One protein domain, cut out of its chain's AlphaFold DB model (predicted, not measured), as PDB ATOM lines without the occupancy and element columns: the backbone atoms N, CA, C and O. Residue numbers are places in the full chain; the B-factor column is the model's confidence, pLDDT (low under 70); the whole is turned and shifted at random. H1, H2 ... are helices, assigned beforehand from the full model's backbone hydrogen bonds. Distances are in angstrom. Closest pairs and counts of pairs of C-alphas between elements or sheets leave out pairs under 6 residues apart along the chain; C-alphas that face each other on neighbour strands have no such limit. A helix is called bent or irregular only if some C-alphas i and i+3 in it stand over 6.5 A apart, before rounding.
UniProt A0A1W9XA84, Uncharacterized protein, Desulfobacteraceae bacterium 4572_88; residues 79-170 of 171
ATOM      1  N   ARG A  79     234.130 198.055 179.618       92.12
ATOM      2  CA  ARG A  79     233.704 199.364 180.138       92.12
ATOM      3  C   ARG A  79     234.007 200.511 179.183       92.12
ATOM      4  O   ARG A  79     233.316 201.531 179.200       92.12
ATOM      5  N   LEU A  80     235.049 200.380 178.367       92.75
ATOM      6  CA  LEU A  80     235.491 201.416 177.441       92.75
ATOM      7  C   LEU A  80     234.408 201.770 176.397       92.75
ATOM      8  O   LEU A  80     234.149 202.966 176.218       92.75
ATOM      9  N   PRO A  81     233.732 200.803 175.738       95.38
ATOM     10  CA  PRO A  81     232.546 201.063 174.925       95.38
ATOM     11  C   PRO A  81     231.460 201.859 175.646       95.38
ATOM     12  O   PRO A  81     230.993 202.859 175.100       95.38
ATOM     13  N   GLU A  82     231.085 201.473 176.868       95.00
ATOM     14  CA  GLU A  82     230.041 202.186 177.617       95.00
ATOM     15  C   GLU A  82     230.432 203.633 177.919       95.00
ATOM     16  O   GLU A  82     229.629 204.542 177.703       95.00
ATOM     17  N   LEU A  83     231.669 203.864 178.365       95.25
ATOM     18  CA  LEU A  83     232.177 205.207 178.652       95.25
ATOM     19  C   LEU A  83     232.196 206.086 177.396       95.25
ATOM     20  O   LEU A  83     231.778 207.243 177.443       95.25
ATOM     21  N   ALA A  84     232.640 205.538 176.265       95.31
ATOM     22  CA  ALA A  84     232.682 206.264 175.000       95.31
ATOM     23  C   ALA A  84     231.276 206.612 174.489       95.31
ATOM     24  O   ALA A  84     231.037 207.728 174.020       95.31
ATOM     25  N   VAL A  85     230.335 205.673 174.610       96.75
ATOM     26  CA  VAL A  85     228.928 205.877 174.255       96.75
ATOM     27  C   VAL A  85     228.293 206.935 175.152       96.75
ATOM     28  O   VAL A  85     227.648 207.852 174.648       96.75
ATOM     29  N   GLN A  86     228.520 206.875 176.466       94.62
ATOM     30  CA  GLN A  86     228.014 207.873 177.405       94.62
ATOM     31  C   GLN A  86     228.568 209.270 177.097       94.62
ATOM     32  O   GLN A  86     227.805 210.235 177.071       94.62
ATOM     33  N   ALA A  87     229.867 209.376 176.804       95.12
ATOM     34  CA  ALA A  87     230.520 210.643 176.479       95.12
ATOM     35  C   ALA A  87     229.955 211.308 175.212       95.12
ATOM     36  O   ALA A  87     229.968 212.531 175.110       95.12
ATOM     37  N   ARG A  88     229.433 210.522 174.257       94.44
ATOM     38  CA  ARG A  88     228.867 211.025 172.991       94.44
ATOM     39  C   ARG A  88     227.343 211.025 172.920       94.44
ATOM     40  O   ARG A  88     226.782 211.463 171.918       94.44
ATOM     41  N   ARG A  89     226.665 210.579 173.981       91.88
ATOM     42  CA  ARG A  89     225.219 210.317 174.010       91.88
ATOM     43  C   ARG A  89     224.360 211.473 173.500       91.88
ATOM     44  O   ARG A  89     223.438 211.244 172.720       91.88
ATOM     45  N   GLN A  90     224.627 212.684 173.986       88.81
ATOM     46  CA  GLN A  90     223.798 213.855 173.689       88.81
ATOM     47  C   GLN A  90     224.042 214.408 172.282       88.81
ATOM     48  O   GLN A  90     223.107 214.877 171.645       88.81
ATOM     49  N   GLU A  91     225.281 214.338 171.797       91.88
ATOM     50  CA  GLU A  91     225.683 214.928 170.518       91.88
ATOM     51  C   GLU A  91     225.413 213.990 169.334       91.88
ATOM     52  O   GLU A  91     224.909 214.424 168.303       91.88
ATOM     53  N   ALA A  92     225.739 212.702 169.472       89.12
ATOM     54  CA  ALA A  92     225.870 211.808 168.322       89.12
ATOM     55  C   ALA A  92     224.632 210.946 168.029       89.12
ATOM     56  O   ALA A  92     224.465 210.494 166.902       89.12
ATOM     57  N   PHE A  93     223.786 210.664 169.019       92.12
ATOM     58  CA  PHE A  93     222.601 209.814 168.827       92.12
ATOM     59  C   PHE A  93     221.469 210.184 169.800       92.12
ATOM     60  O   PHE A  93     221.024 209.351 170.597       92.12
ATOM     61  N   PRO A  94     220.988 211.445 169.772       89.50
ATOM     62  CA  PRO A  94     220.025 211.963 170.746       89.50
ATOM     63  C   PRO A  94     218.685 211.213 170.729       89.50
ATOM     64  O   PRO A  94     218.064 211.069 171.781       89.50
ATOM     65  N   ASN A  95     218.280 210.678 169.574       91.19
ATOM     66  CA  ASN A  95     216.956 210.081 169.363       91.19
ATOM     67  C   ASN A  95     216.861 208.600 169.760       91.19
ATOM     68  O   ASN A  95     215.767 208.040 169.762       91.19
ATOM     69  N   LEU A  96     217.981 207.947 170.085       93.38
ATOM     70  CA  LEU A  96     217.952 206.568 170.571       93.38
ATOM     71  C   LEU A  96     217.543 206.537 172.045       93.38
ATOM     72  O   LEU A  96     217.967 207.384 172.830       93.38
ATOM     73  N   SER A  97     216.740 205.550 172.444       93.19
ATOM     74  CA  SER A  97     216.450 205.311 173.861       93.19
ATOM     75  C   SER A  97     217.646 204.658 174.561       93.19
ATOM     76  O   SER A  97     218.445 203.954 173.940       93.19
ATOM     77  N   ASP A  98     217.763 204.855 175.874       93.31
ATOM     78  CA  ASP A  98     218.870 204.282 176.650       93.31
ATOM     79  C   ASP A  98     218.851 202.748 176.645       93.31
ATOM     80  O   ASP A  98     219.907 202.116 176.621       93.31
ATOM     81  N   ASP A  99     217.666 202.136 176.611       94.12
ATOM     82  CA  ASP A  99     217.525 200.680 176.520       94.12
ATOM     83  C   ASP A  99     218.015 200.143 175.177       94.12
ATOM     84  O   ASP A  99     218.697 199.117 175.130       94.12
ATOM     85  N   LEU A 100     217.736 200.866 174.088       94.38
ATOM     86  CA  LEU A 100     218.204 200.497 172.759       94.38
ATOM     87  C   LEU A 100     219.727 200.610 172.654       94.38
ATOM     88  O   LEU A 100     220.374 199.719 172.108       94.38
ATOM     89  N   ILE A 101     220.309 201.664 173.229       95.56
ATOM     90  CA  ILE A 101     221.763 201.847 173.290       95.56
ATOM     91  C   ILE A 101     222.409 200.720 174.094       95.56
ATOM     92  O   ILE A 101     223.358 200.101 173.619       95.56
ATOM     93  N   LYS A 102     221.885 200.402 175.285       95.50
ATOM     94  CA  LYS A 102     222.391 199.284 176.099       95.50
ATOM     95  C   LYS A 102     222.311 197.963 175.342       95.50
ATOM     96  O   LYS A 102     223.256 197.179 175.384       95.50
ATOM     97  N   LEU A 103     221.205 197.709 174.641       96.31
ATOM     98  CA  LEU A 103     221.064 196.519 173.810       96.31
ATOM     99  C   LEU A 103     222.123 196.502 172.702       96.31
ATOM    100  O   LEU A 103     222.835 195.511 172.580       96.31
ATOM    101  N   ALA A 104     222.283 197.596 171.958       96.44
ATOM    102  CA  ALA A 104     223.276 197.728 170.895       96.44
ATOM    103  C   ALA A 104     224.713 197.502 171.400       96.44
ATOM    104  O   ALA A 104     225.443 196.711 170.805       96.44
ATOM    105  N   VAL A 105     225.102 198.111 172.527       97.06
ATOM    106  CA  VAL A 105     226.419 197.893 173.154       97.06
ATOM    107  C   VAL A 105     226.618 196.419 173.510       97.06
ATOM    108  O   VAL A 105     227.642 195.842 173.153       97.06
ATOM    109  N   ARG A 106     225.620 195.768 174.126       96.62
ATOM    110  CA  ARG A 106     225.696 194.325 174.420       96.62
ATOM    111  C   ARG A 106     225.871 193.489 173.155       96.62
ATOM    112  O   ARG A 106     226.699 192.587 173.149       96.62
ATOM    113  N   ARG A 107     225.122 193.779 172.083       96.56
ATOM    114  CA  ARG A 107     225.259 193.055 170.803       96.56
ATOM    115  C   ARG A 107     226.631 193.275 170.170       96.56
ATOM    116  O   ARG A 107     227.199 192.327 169.640       96.56
ATOM    117  N   PHE A 108     227.180 194.482 170.266       97.00
ATOM    118  CA  PHE A 108     228.544 194.784 169.835       97.00
ATOM    119  C   PHE A 108     229.593 193.983 170.618       97.00
ATOM    120  O   PHE A 108     230.484 193.401 170.003       97.00
ATOM    121  N   LEU A 109     229.474 193.893 171.946       95.75
ATOM    122  CA  LEU A 109     230.366 193.060 172.759       95.75
ATOM    123  C   LEU A 109     230.236 191.575 172.382       95.75
ATOM    124  O   LEU A 109     231.241 190.935 172.092       95.75
ATOM    125  N   SER A 110     229.008 191.058 172.222       95.19
ATOM    126  CA  SER A 110     228.785 189.680 171.747       95.19
ATOM    127  C   SER A 110     229.380 189.409 170.361       95.19
ATOM    128  O   SER A 110     229.752 188.279 170.061       95.19
ATOM    129  N   LEU A 111     229.448 190.426 169.496       94.44
ATOM    130  CA  LEU A 111     230.104 190.326 168.194       94.44
ATOM    131  C   LEU A 111     231.629 190.235 168.341       94.44
ATOM    132  O   LEU A 111     232.258 189.464 167.624       94.44
ATOM    133  N   ARG A 112     232.219 190.978 169.284       93.69
ATOM    134  CA  ARG A 112     233.656 190.924 169.597       93.69
ATOM    135  C   ARG A 112     234.092 189.621 170.266       93.69
ATOM    136  O   ARG A 112     235.242 189.240 170.096       93.69
ATOM    137  N   ASP A 113     233.185 188.931 170.955       92.62
ATOM    138  CA  ASP A 113     233.436 187.592 171.515       92.62
ATOM    139  C   ASP A 113     233.556 186.502 170.433       92.62
ATOM    140  O   ASP A 113     233.916 185.357 170.718       92.62
ATOM    141  N   ARG A 114     233.240 186.826 169.172       91.06
ATOM    142  CA  ARG A 114     233.447 185.927 168.033       91.06
ATOM    143  C   ARG A 114     234.912 185.976 167.598       91.06
ATOM    144  O   ARG A 114     235.572 187.007 167.695       91.06
ATOM    145  N   ASN A 115     235.411 184.865 167.056       87.94
ATOM    146  CA  ASN A 115     236.770 184.763 166.518       87.94
ATOM    147  C   ASN A 115     236.887 185.465 165.149       87.94
ATOM    148  O   ASN A 115     237.081 184.813 164.127       87.94
ATOM    149  N   LEU A 116     236.694 186.785 165.137       92.31
ATOM    150  CA  LEU A 116     236.760 187.625 163.942       92.31
ATOM    151  C   LEU A 116     238.213 187.898 163.563       92.31
ATOM    152  O   LEU A 116     239.052 188.145 164.434       92.31
ATOM    153  N   ARG A 117     238.499 187.949 162.260       92.19
ATOM    154  CA  ARG A 117     239.810 188.380 161.750       92.19
ATOM    155  C   ARG A 117     240.082 189.826 162.132       92.19
ATOM    156  O   ARG A 117     241.189 190.158 162.558       92.19
ATOM    157  N   LYS A 118     239.070 190.686 161.988       92.50
ATOM    158  CA  LYS A 118     239.147 192.098 162.358       92.50
ATOM    159  C   LYS A 118     238.057 192.445 163.363       92.50
ATOM    160  O   LYS A 118     236.931 192.786 163.008       92.50
ATOM    161  N   MET A 119     238.433 192.423 164.639       93.31
ATOM    162  CA  MET A 119     237.546 192.838 165.722       93.31
ATOM    163  C   MET A 119     237.118 194.310 165.557       93.31
ATOM    164  O   MET A 119     237.987 195.178 165.424       93.31
ATOM    165  N   PRO A 120     235.811 194.624 165.614       95.00
ATOM    166  CA  PRO A 120     235.320 195.995 165.488       95.00
ATOM    167  C   PRO A 120     235.701 196.814 166.726       95.00
ATOM    168  O   PRO A 120     235.518 196.342 167.849       95.00
ATOM    169  N   ALA A 121     236.230 198.025 166.563       94.00
ATOM    170  CA  ALA A 121     236.630 198.873 167.682       94.00
ATOM    171  C   ALA A 121     235.467 199.749 168.180       94.00
ATOM    172  O   ALA A 121     234.374 199.801 167.610       94.00
ATOM    173  N   THR A 122     235.703 200.467 169.280       95.19
ATOM    174  CA  THR A 122     234.723 201.409 169.845       95.19
ATOM    175  C   THR A 122     234.326 202.500 168.843       95.19
ATOM    176  O   THR A 122     233.206 203.001 168.892       95.19
ATOM    177  N   GLY A 123     235.209 202.851 167.900       94.88
ATOM    178  CA  GLY A 123     234.894 203.776 166.810       94.88
ATOM    179  C   GLY A 123     233.746 203.273 165.933       94.88
ATOM    180  O   GLY A 123     232.780 204.005 165.717       94.88
ATOM    181  N   GLU A 124     233.799 202.015 165.488       97.12
ATOM    182  CA  GLU A 124     232.736 201.402 164.692       97.12
ATOM    183  C   GLU A 124     231.404 201.345 165.446       97.12
ATOM    184  O   GLU A 124     230.366 201.635 164.852       97.12
ATOM    185  N   LEU A 125     231.416 201.054 166.753       97.62
ATOM    186  CA  LEU A 125     230.212 201.109 167.595       97.62
ATOM    187  C   LEU A 125     229.569 202.502 167.585       97.62
ATOM    188  O   LEU A 125     228.359 202.624 167.409       97.62
ATOM    189  N   LEU A 126     230.364 203.557 167.767       97.38
ATOM    190  CA  LEU A 126     229.852 204.929 167.810       97.38
ATOM    191  C   LEU A 126     229.260 205.358 166.465       97.38
ATOM    192  O   LEU A 126     228.197 205.978 166.426       97.38
ATOM    193  N   VAL A 127     229.924 205.001 165.362       96.75
ATOM    194  CA  VAL A 127     229.399 205.251 164.014       96.75
ATOM    195  C   VAL A 127     228.113 204.461 163.792       96.75
ATOM    196  O   VAL A 127     227.151 205.002 163.253       96.75
ATOM    197  N   TRP A 128     228.057 203.210 164.242       97.25
ATOM    198  CA  TRP A 128     226.869 202.376 164.120       97.25
ATOM    199  C   TRP A 128     225.674 202.937 164.897       97.25
ATOM    200  O   TRP A 128     224.589 203.047 164.331       97.25
ATOM    201  N   LEU A 129     225.869 203.394 166.137       96.81
ATOM    202  CA  LEU A 129     224.824 204.077 166.909       96.81
ATOM    203  C   LEU A 129     224.345 205.363 166.227       96.81
ATOM    204  O   LEU A 129     223.144 205.616 166.180       96.81
ATOM    205  N   ASN A 130     225.252 206.155 165.655       95.69
ATOM    206  CA  ASN A 130     224.869 207.337 164.883       95.69
ATOM    207  C   ASN A 130     224.000 206.956 163.668       95.69
ATOM    208  O   ASN A 130     222.935 207.531 163.457       95.69
ATOM    209  N   VAL A 131     224.389 205.916 162.919       95.12
ATOM    210  CA  VAL A 131     223.589 205.398 161.795       95.12
ATOM    211  C   VAL A 131     222.199 204.960 162.261       95.12
ATOM    212  O   VAL A 131     221.214 205.358 161.646       95.12
ATOM    213  N   LEU A 132     222.096 204.213 163.366       94.44
ATOM    214  CA  LEU A 132     220.804 203.823 163.946       94.44
ATOM    215  C   LEU A 132     219.969 205.032 164.391       94.44
ATOM    216  O   LEU A 132     218.749 204.986 164.315       94.44
ATOM    217  N   SER A 133     220.601 206.113 164.857       93.06
ATOM    218  CA  SER A 133     219.894 207.317 165.311       93.06
ATOM    219  C   SER A 133     219.315 208.160 164.179       93.06
ATOM    220  O   SER A 133     218.378 208.925 164.420       93.06
ATOM    221  N   VAL A 134     219.915 208.095 162.989       91.50
ATOM    222  CA  VAL A 134     219.507 208.888 161.820       91.50
ATOM    223  C   VAL A 134     218.606 208.080 160.889       91.50
ATOM    224  O   VAL A 134     217.740 208.643 160.218       91.50
ATOM    225  N   ALA A 135     218.792 206.764 160.832       88.50
ATOM    226  CA  ALA A 135     217.964 205.898 160.020       88.50
ATOM    227  C   ALA A 135     216.554 205.718 160.618       88.50
ATOM    228  O   ALA A 135     216.334 205.790 161.825       88.50
ATOM    229  N   VAL A 136     215.572 205.494 159.740       74.75
ATOM    230  CA  VAL A 136     214.178 205.252 160.130       74.75
ATOM    231  C   VAL A 136     213.975 203.750 160.320       74.75
ATOM    232  O   VAL A 136     214.135 202.983 159.369       74.75
ATOM    233  N   GLY A 137     213.595 203.317 161.523       76.69
ATOM    234  CA  GLY A 137     213.292 201.910 161.788       76.69
ATOM    235  C   GLY A 137     212.990 201.589 163.251       76.69
ATOM    236  O   GLY A 137     213.290 202.362 164.158       76.69
ATOM    237  N   THR A 138     212.394 200.418 163.478       78.31
ATOM    238  CA  THR A 138     212.209 199.809 164.801       78.31
ATOM    239  C   THR A 138     213.301 198.768 165.037       78.31
ATOM    240  O   THR A 138     213.226 197.632 164.572       78.31
ATOM    241  N   TYR A 139     214.356 199.167 165.749       85.31
ATOM    242  CA  TYR A 139     215.578 198.363 165.853       85.31
ATOM    243  C   TYR A 139     215.573 197.319 166.970       85.31
ATOM    244  O   TYR A 139     216.353 196.376 166.886       85.31
ATOM    245  N   SER A 140     214.716 197.443 167.990       82.75
ATOM    246  CA  SER A 140     214.736 196.543 169.156       82.75
ATOM    247  C   SER A 140     214.636 195.069 168.752       82.75
ATOM    248  O   SER A 140     215.532 194.290 169.062       82.75
ATOM    249  N   GLU A 141     213.627 194.706 167.955       85.12
ATOM    250  CA  GLU A 141     213.458 193.327 167.473       85.12
ATOM    251  C   GLU A 141     214.593 192.878 166.546       85.12
ATOM    252  O   GLU A 141     214.962 191.711 166.534       85.12
ATOM    253  N   GLN A 142     215.154 193.786 165.742       84.06
ATOM    254  CA  GLN A 142     216.235 193.449 164.812       84.06
ATOM    255  C   GLN A 142     217.546 193.162 165.547       84.06
ATOM    256  O   GLN A 142     218.289 192.270 165.153       84.06
ATOM    257  N   LEU A 143     217.818 193.900 166.624       89.12
ATOM    258  CA  LEU A 143     219.000 193.720 167.462       89.12
ATOM    259  C   LEU A 143     218.943 192.430 168.285       89.12
ATOM    260  O   LEU A 143     219.993 191.873 168.603       89.12
ATOM    261  N   GLU A 144     217.744 191.954 168.625       88.38
ATOM    262  CA  GLU A 144     217.538 190.691 169.346       88.38
ATOM    263  C   GLU A 144     217.736 189.444 168.472       88.38
ATOM    264  O   GLU A 144     217.974 188.360 169.002       88.38
ATOM    265  N   ARG A 145     217.699 189.589 167.142       87.00
ATOM    266  CA  ARG A 145     217.988 188.500 166.193       87.00
ATOM    267  C   ARG A 145     219.465 188.112 166.203       87.00
ATOM    268  O   ARG A 145     220.298 188.742 166.857       87.00
ATOM    269  N   ASP A 146     219.797 187.083 165.429       90.19
ATOM    270  CA  ASP A 146     221.168 186.630 165.204       90.19
ATOM    271  C   ASP A 146     222.121 187.765 164.827       90.19
ATOM    272  O   ASP A 146     221.755 188.721 164.140       90.19
ATOM    273  N   LEU A 147     223.382 187.632 165.245       92.31
ATOM    274  CA  LEU A 147     224.413 188.648 165.014       92.31
ATOM    275  C   LEU A 147     224.624 188.944 163.517       92.31
ATOM    276  O   LEU A 147     224.923 190.077 163.150       92.31
ATOM    277  N   SER A 148     224.399 187.960 162.642       91.38
ATOM    278  CA  SER A 148     224.464 188.127 161.182       91.38
ATOM    279  C   SER A 148     223.329 188.977 160.600       91.38
ATOM    280  O   SER A 148     223.395 189.396 159.445       91.38
ATOM    281  N   LYS A 149     222.275 189.237 161.381       91.62
ATOM    282  CA  LYS A 149     221.104 190.035 160.992       91.62
ATOM    283  C   LYS A 149     221.088 191.419 161.631       91.62
ATOM    284  O   LYS A 149     220.095 192.132 161.474       91.62
ATOM    285  N   LEU A 150     222.162 191.812 162.323       93.88
ATOM    286  CA  LEU A 150     222.259 193.153 162.884       93.88
ATOM    287  C   LEU A 150     222.093 194.204 161.770       93.88
ATOM    288  O   LEU A 150     222.703 194.083 160.701       93.88
ATOM    289  N   PRO A 151     221.274 195.245 161.998       93.56
ATOM    290  CA  PRO A 151     221.074 196.303 161.017       93.56
ATOM    291  C   PRO A 151     222.409 196.975 160.703       93.56
ATOM    292  O   PRO A 151     223.190 197.249 161.607       93.56
ATOM    293  N   TYR A 152     222.677 197.259 159.428       94.06
ATOM    294  CA  TYR A 152     223.909 197.931 158.998       94.06
ATOM    295  C   TYR A 152     225.202 197.238 159.470       94.06
ATOM    296  O   TYR A 152     226.175 197.911 159.805       94.06
ATOM    297  N   LEU A 153     225.235 195.899 159.481       94.06
ATOM    298  CA  LEU A 153     226.375 195.104 159.961       94.06
ATOM    299  C   LEU A 153     227.733 195.525 159.364       94.06
ATOM    300  O   LEU A 153     228.726 195.539 160.082       94.06
ATOM    301  N   GLY A 154     227.783 195.959 158.098       94.06
ATOM    302  CA  GLY A 154     229.011 196.468 157.456       94.06
ATOM    303  C   GLY A 154     229.568 197.778 158.051       94.06
ATOM    304  O   GLY A 154     230.675 198.223 157.729       94.06
ATOM    305  N   VAL A 155     228.817 198.439 158.937       95.62
ATOM    306  CA  VAL A 155     229.343 199.543 159.749       95.62
ATOM    307  C   VAL A 155     230.253 199.000 160.847       95.62
ATOM    308  O   VAL A 155     231.317 199.579 161.062       95.62
ATOM    309  N   LEU A 156     229.868 197.881 161.465       96.56
ATOM    310  CA  LEU A 156     230.636 197.192 162.497       96.56
ATOM    311  C   LEU A 156     231.779 196.378 161.884       96.56
ATOM    312  O   LEU A 156     232.934 196.574 162.241       96.56
ATOM    313  N   LEU A 157     231.476 195.500 160.928       95.81
ATOM    314  CA  LEU A 157     232.460 194.612 160.313       95.81
ATOM    315  C   LEU A 157     233.007 195.213 159.020       95.81
ATOM    316  O   LEU A 157     232.256 195.572 158.116       95.81
ATOM    317  N   LYS A 158     234.336 195.325 158.942       92.00
ATOM    318  CA  LYS A 158     235.052 195.872 157.774       92.00
ATOM    319  C   LYS A 158     235.710 194.806 156.904       92.00
ATOM    320  O   LYS A 158     236.272 195.152 155.871       92.00
ATOM    321  N   ASP A 159     235.657 193.553 157.331       93.69
ATOM    322  CA  ASP A 159     236.168 192.410 156.589       93.69
ATOM    323  C   ASP A 159     234.992 191.620 155.996       93.69
ATOM    324  O   ASP A 159     234.004 191.368 156.685       93.69
ATOM    325  N   HIS A 160     235.066 191.289 154.705       89.75
ATOM    326  CA  HIS A 160     233.965 190.618 154.011       89.75
ATOM    327  C   HIS A 160     233.838 189.146 154.424       89.75
ATOM    328  O   HIS A 160     232.718 188.662 154.564       89.75
ATOM    329  N   GLN A 161     234.956 188.463 154.693       91.38
ATOM    330  CA  GLN A 161     234.940 187.062 155.123       91.38
ATOM    331  C   GLN A 161     234.315 186.935 156.513       91.38
ATOM    332  O   GLN A 161     233.505 186.044 156.744       91.38
ATOM    333  N   ASP A 162     234.618 187.876 157.414       92.94
ATOM    334  CA  ASP A 162     233.984 187.928 158.737       92.94
ATOM    335  C   ASP A 162     232.450 188.093 158.641       92.94
ATOM    336  O   ASP A 162     231.722 187.580 159.491       92.94
ATOM    337  N   ILE A 163     231.935 188.781 157.613       90.56
ATOM    338  CA  ILE A 163     230.486 188.916 157.374       90.56
ATOM    339  C   ILE A 163     229.887 187.602 156.853       90.56
ATOM    340  O   ILE A 163     228.830 187.187 157.334       90.56
ATOM    341  N   GLU A 164     230.544 186.961 155.884       88.56
ATOM    342  CA  GLU A 164     230.097 185.698 155.281       88.56
ATOM    343  C   GLU A 164     230.035 184.571 156.329       88.56
ATOM    344  O   GLU A 164     228.978 183.969 156.531       88.56
ATOM    345  N   GLU A 165     231.113 184.358 157.086       88.50
ATOM    346  CA  GLU A 165     231.203 183.288 158.093       88.50
ATOM    347  C   GLU A 165     230.233 183.483 159.265       88.50
ATOM    348  O   GLU A 165     229.685 182.518 159.817       88.50
ATOM    349  N   LEU A 166     229.973 184.738 159.647       87.88
ATOM    350  CA  LEU A 166     228.970 185.039 160.665       87.88
ATOM    351  C   LEU A 166     227.564 184.636 160.193       87.88
ATOM    352  O   LEU A 166     226.741 184.226 161.013       87.88
ATOM    353  N   GLY A 167     227.295 184.746 158.888       76.88
ATOM    354  CA  GLY A 167     226.061 184.301 158.245       76.88
ATOM    355  C   GLY A 167     225.921 182.781 158.174       76.88
ATOM    356  O   GLY A 167     224.834 182.271 158.434       76.88
ATOM    357  N   GLU A 168     227.007 182.064 157.881       63.47
ATOM    358  CA  GLU A 168     227.017 180.597 157.787       63.47
ATOM    359  C   GLU A 168     226.875 179.905 159.147       63.47
ATOM    360  O   GLU A 168     226.219 178.876 159.246       63.47
ATOM    361  N   THR A 169     227.412 180.496 160.220       57.16
ATOM    362  CA  THR A 169     227.297 179.932 161.581       57.16
ATOM    363  C   THR A 169     225.868 180.026 162.157       57.16
ATOM    364  O   THR A 169     225.603 179.502 163.236       57.16
ATOM    365  N   ALA A 170     224.959 180.746 161.490       48.91
ATOM    366  CA  ALA A 170     223.583 180.987 161.938       48.91
ATOM    367  C   ALA A 170     222.526 180.100 161.237       48.91
ATOM    368  O   ALA A 170     221.331 180.320 161.439       48.91
TER     369      ALA A 170
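This is residues 79 to 170 of the 171 residues of an uncharacterized protein of Desulfobacteraceae bacterium 4572_88 (UniProt A0A1W9XA84). The longest helix, H2, and H3 make the middle of a loose three-helix bundle that runs up and down, with H1 as its third helix at one end of the longest axis and H6 at the far end. The short helix H4 packs on H2 and the short helix H5 packs on H3, while H6 touches no helix but is near H5. The printed part has 92 residues with six named helices, H1 to H6 in order along the chain, and no named strand; its class is all helix, with 60 residues in the helices. It is compact, with a radius of gyration of the C-alphas of 12.5 A, and the C-alphas span 36 by 26 by 17 A.

H2, residues 98 to 112, measures 21.1 A from first to last C-alpha and begins with C-alpha 98 at (218.870, 204.282, 176.650). H3, residues 122 to 134, is 18.8 A long. H1, residues 79 to 92, is 18.9 A long and begins at (233.704, 199.364, 180.138); it is irregular, with C-alphas 87 and 90 8.0 A apart. H4 is residues 140 to 144 and H5 is residues 153 to 156. H6, residues 160 to 168, is 12.8 A long and ends with C-alpha 168 at (227.017, 180.597, 157.787).

H2 and H3 are a helical hairpin; they touch at a steep tilt of 41 degrees, opposite ways. H3 touches H2 with residues 125 to 129 alone, and the closest C-alphas of the two are those of Phe 108 and Leu 125, 6.9 A apart. H3 is the hub, touching three helices. It touches H1 the same way at a shallow tilt of 35.0 degrees, only just short of steep, with the C-alphas of Pro 81 and Thr 122 closest at 5.5 A. H1 and H2 are close but not clearly touching, with the C-alphas of Pro 81 and Val 105 closest at 7.1 A; they run opposite ways at a steep tilt of 44 degrees. H4 touches H2, closest at the C-alphas of Leu 100 and Ser 140, 6.4 A. H3 touches H5 with residues 124 to 128 alone; the closest C-alphas of the two are those of Glu 124 and Leu 156, 5.2 A apart. H5 and H6 are close but not clearly touching, with the C-alphas of Gly 154 and Ile 163 closest at 7.7 A. Among the pairs that stay apart are H1 and H6, and H3 and H6. Every O i to N i+4 pair is within hydrogen-bond range in H2, H3, H4 and H6, against 8 of 10 in H1; H5 is too short for such a pair.

The two C-alphas farthest apart are those of Gln 90 and Glu 168, 37.0 A. The printed part has no cut, and none of its links is long. The mean pLDDT of the printed part is 91.1, and residues 168 to 170 are under 70.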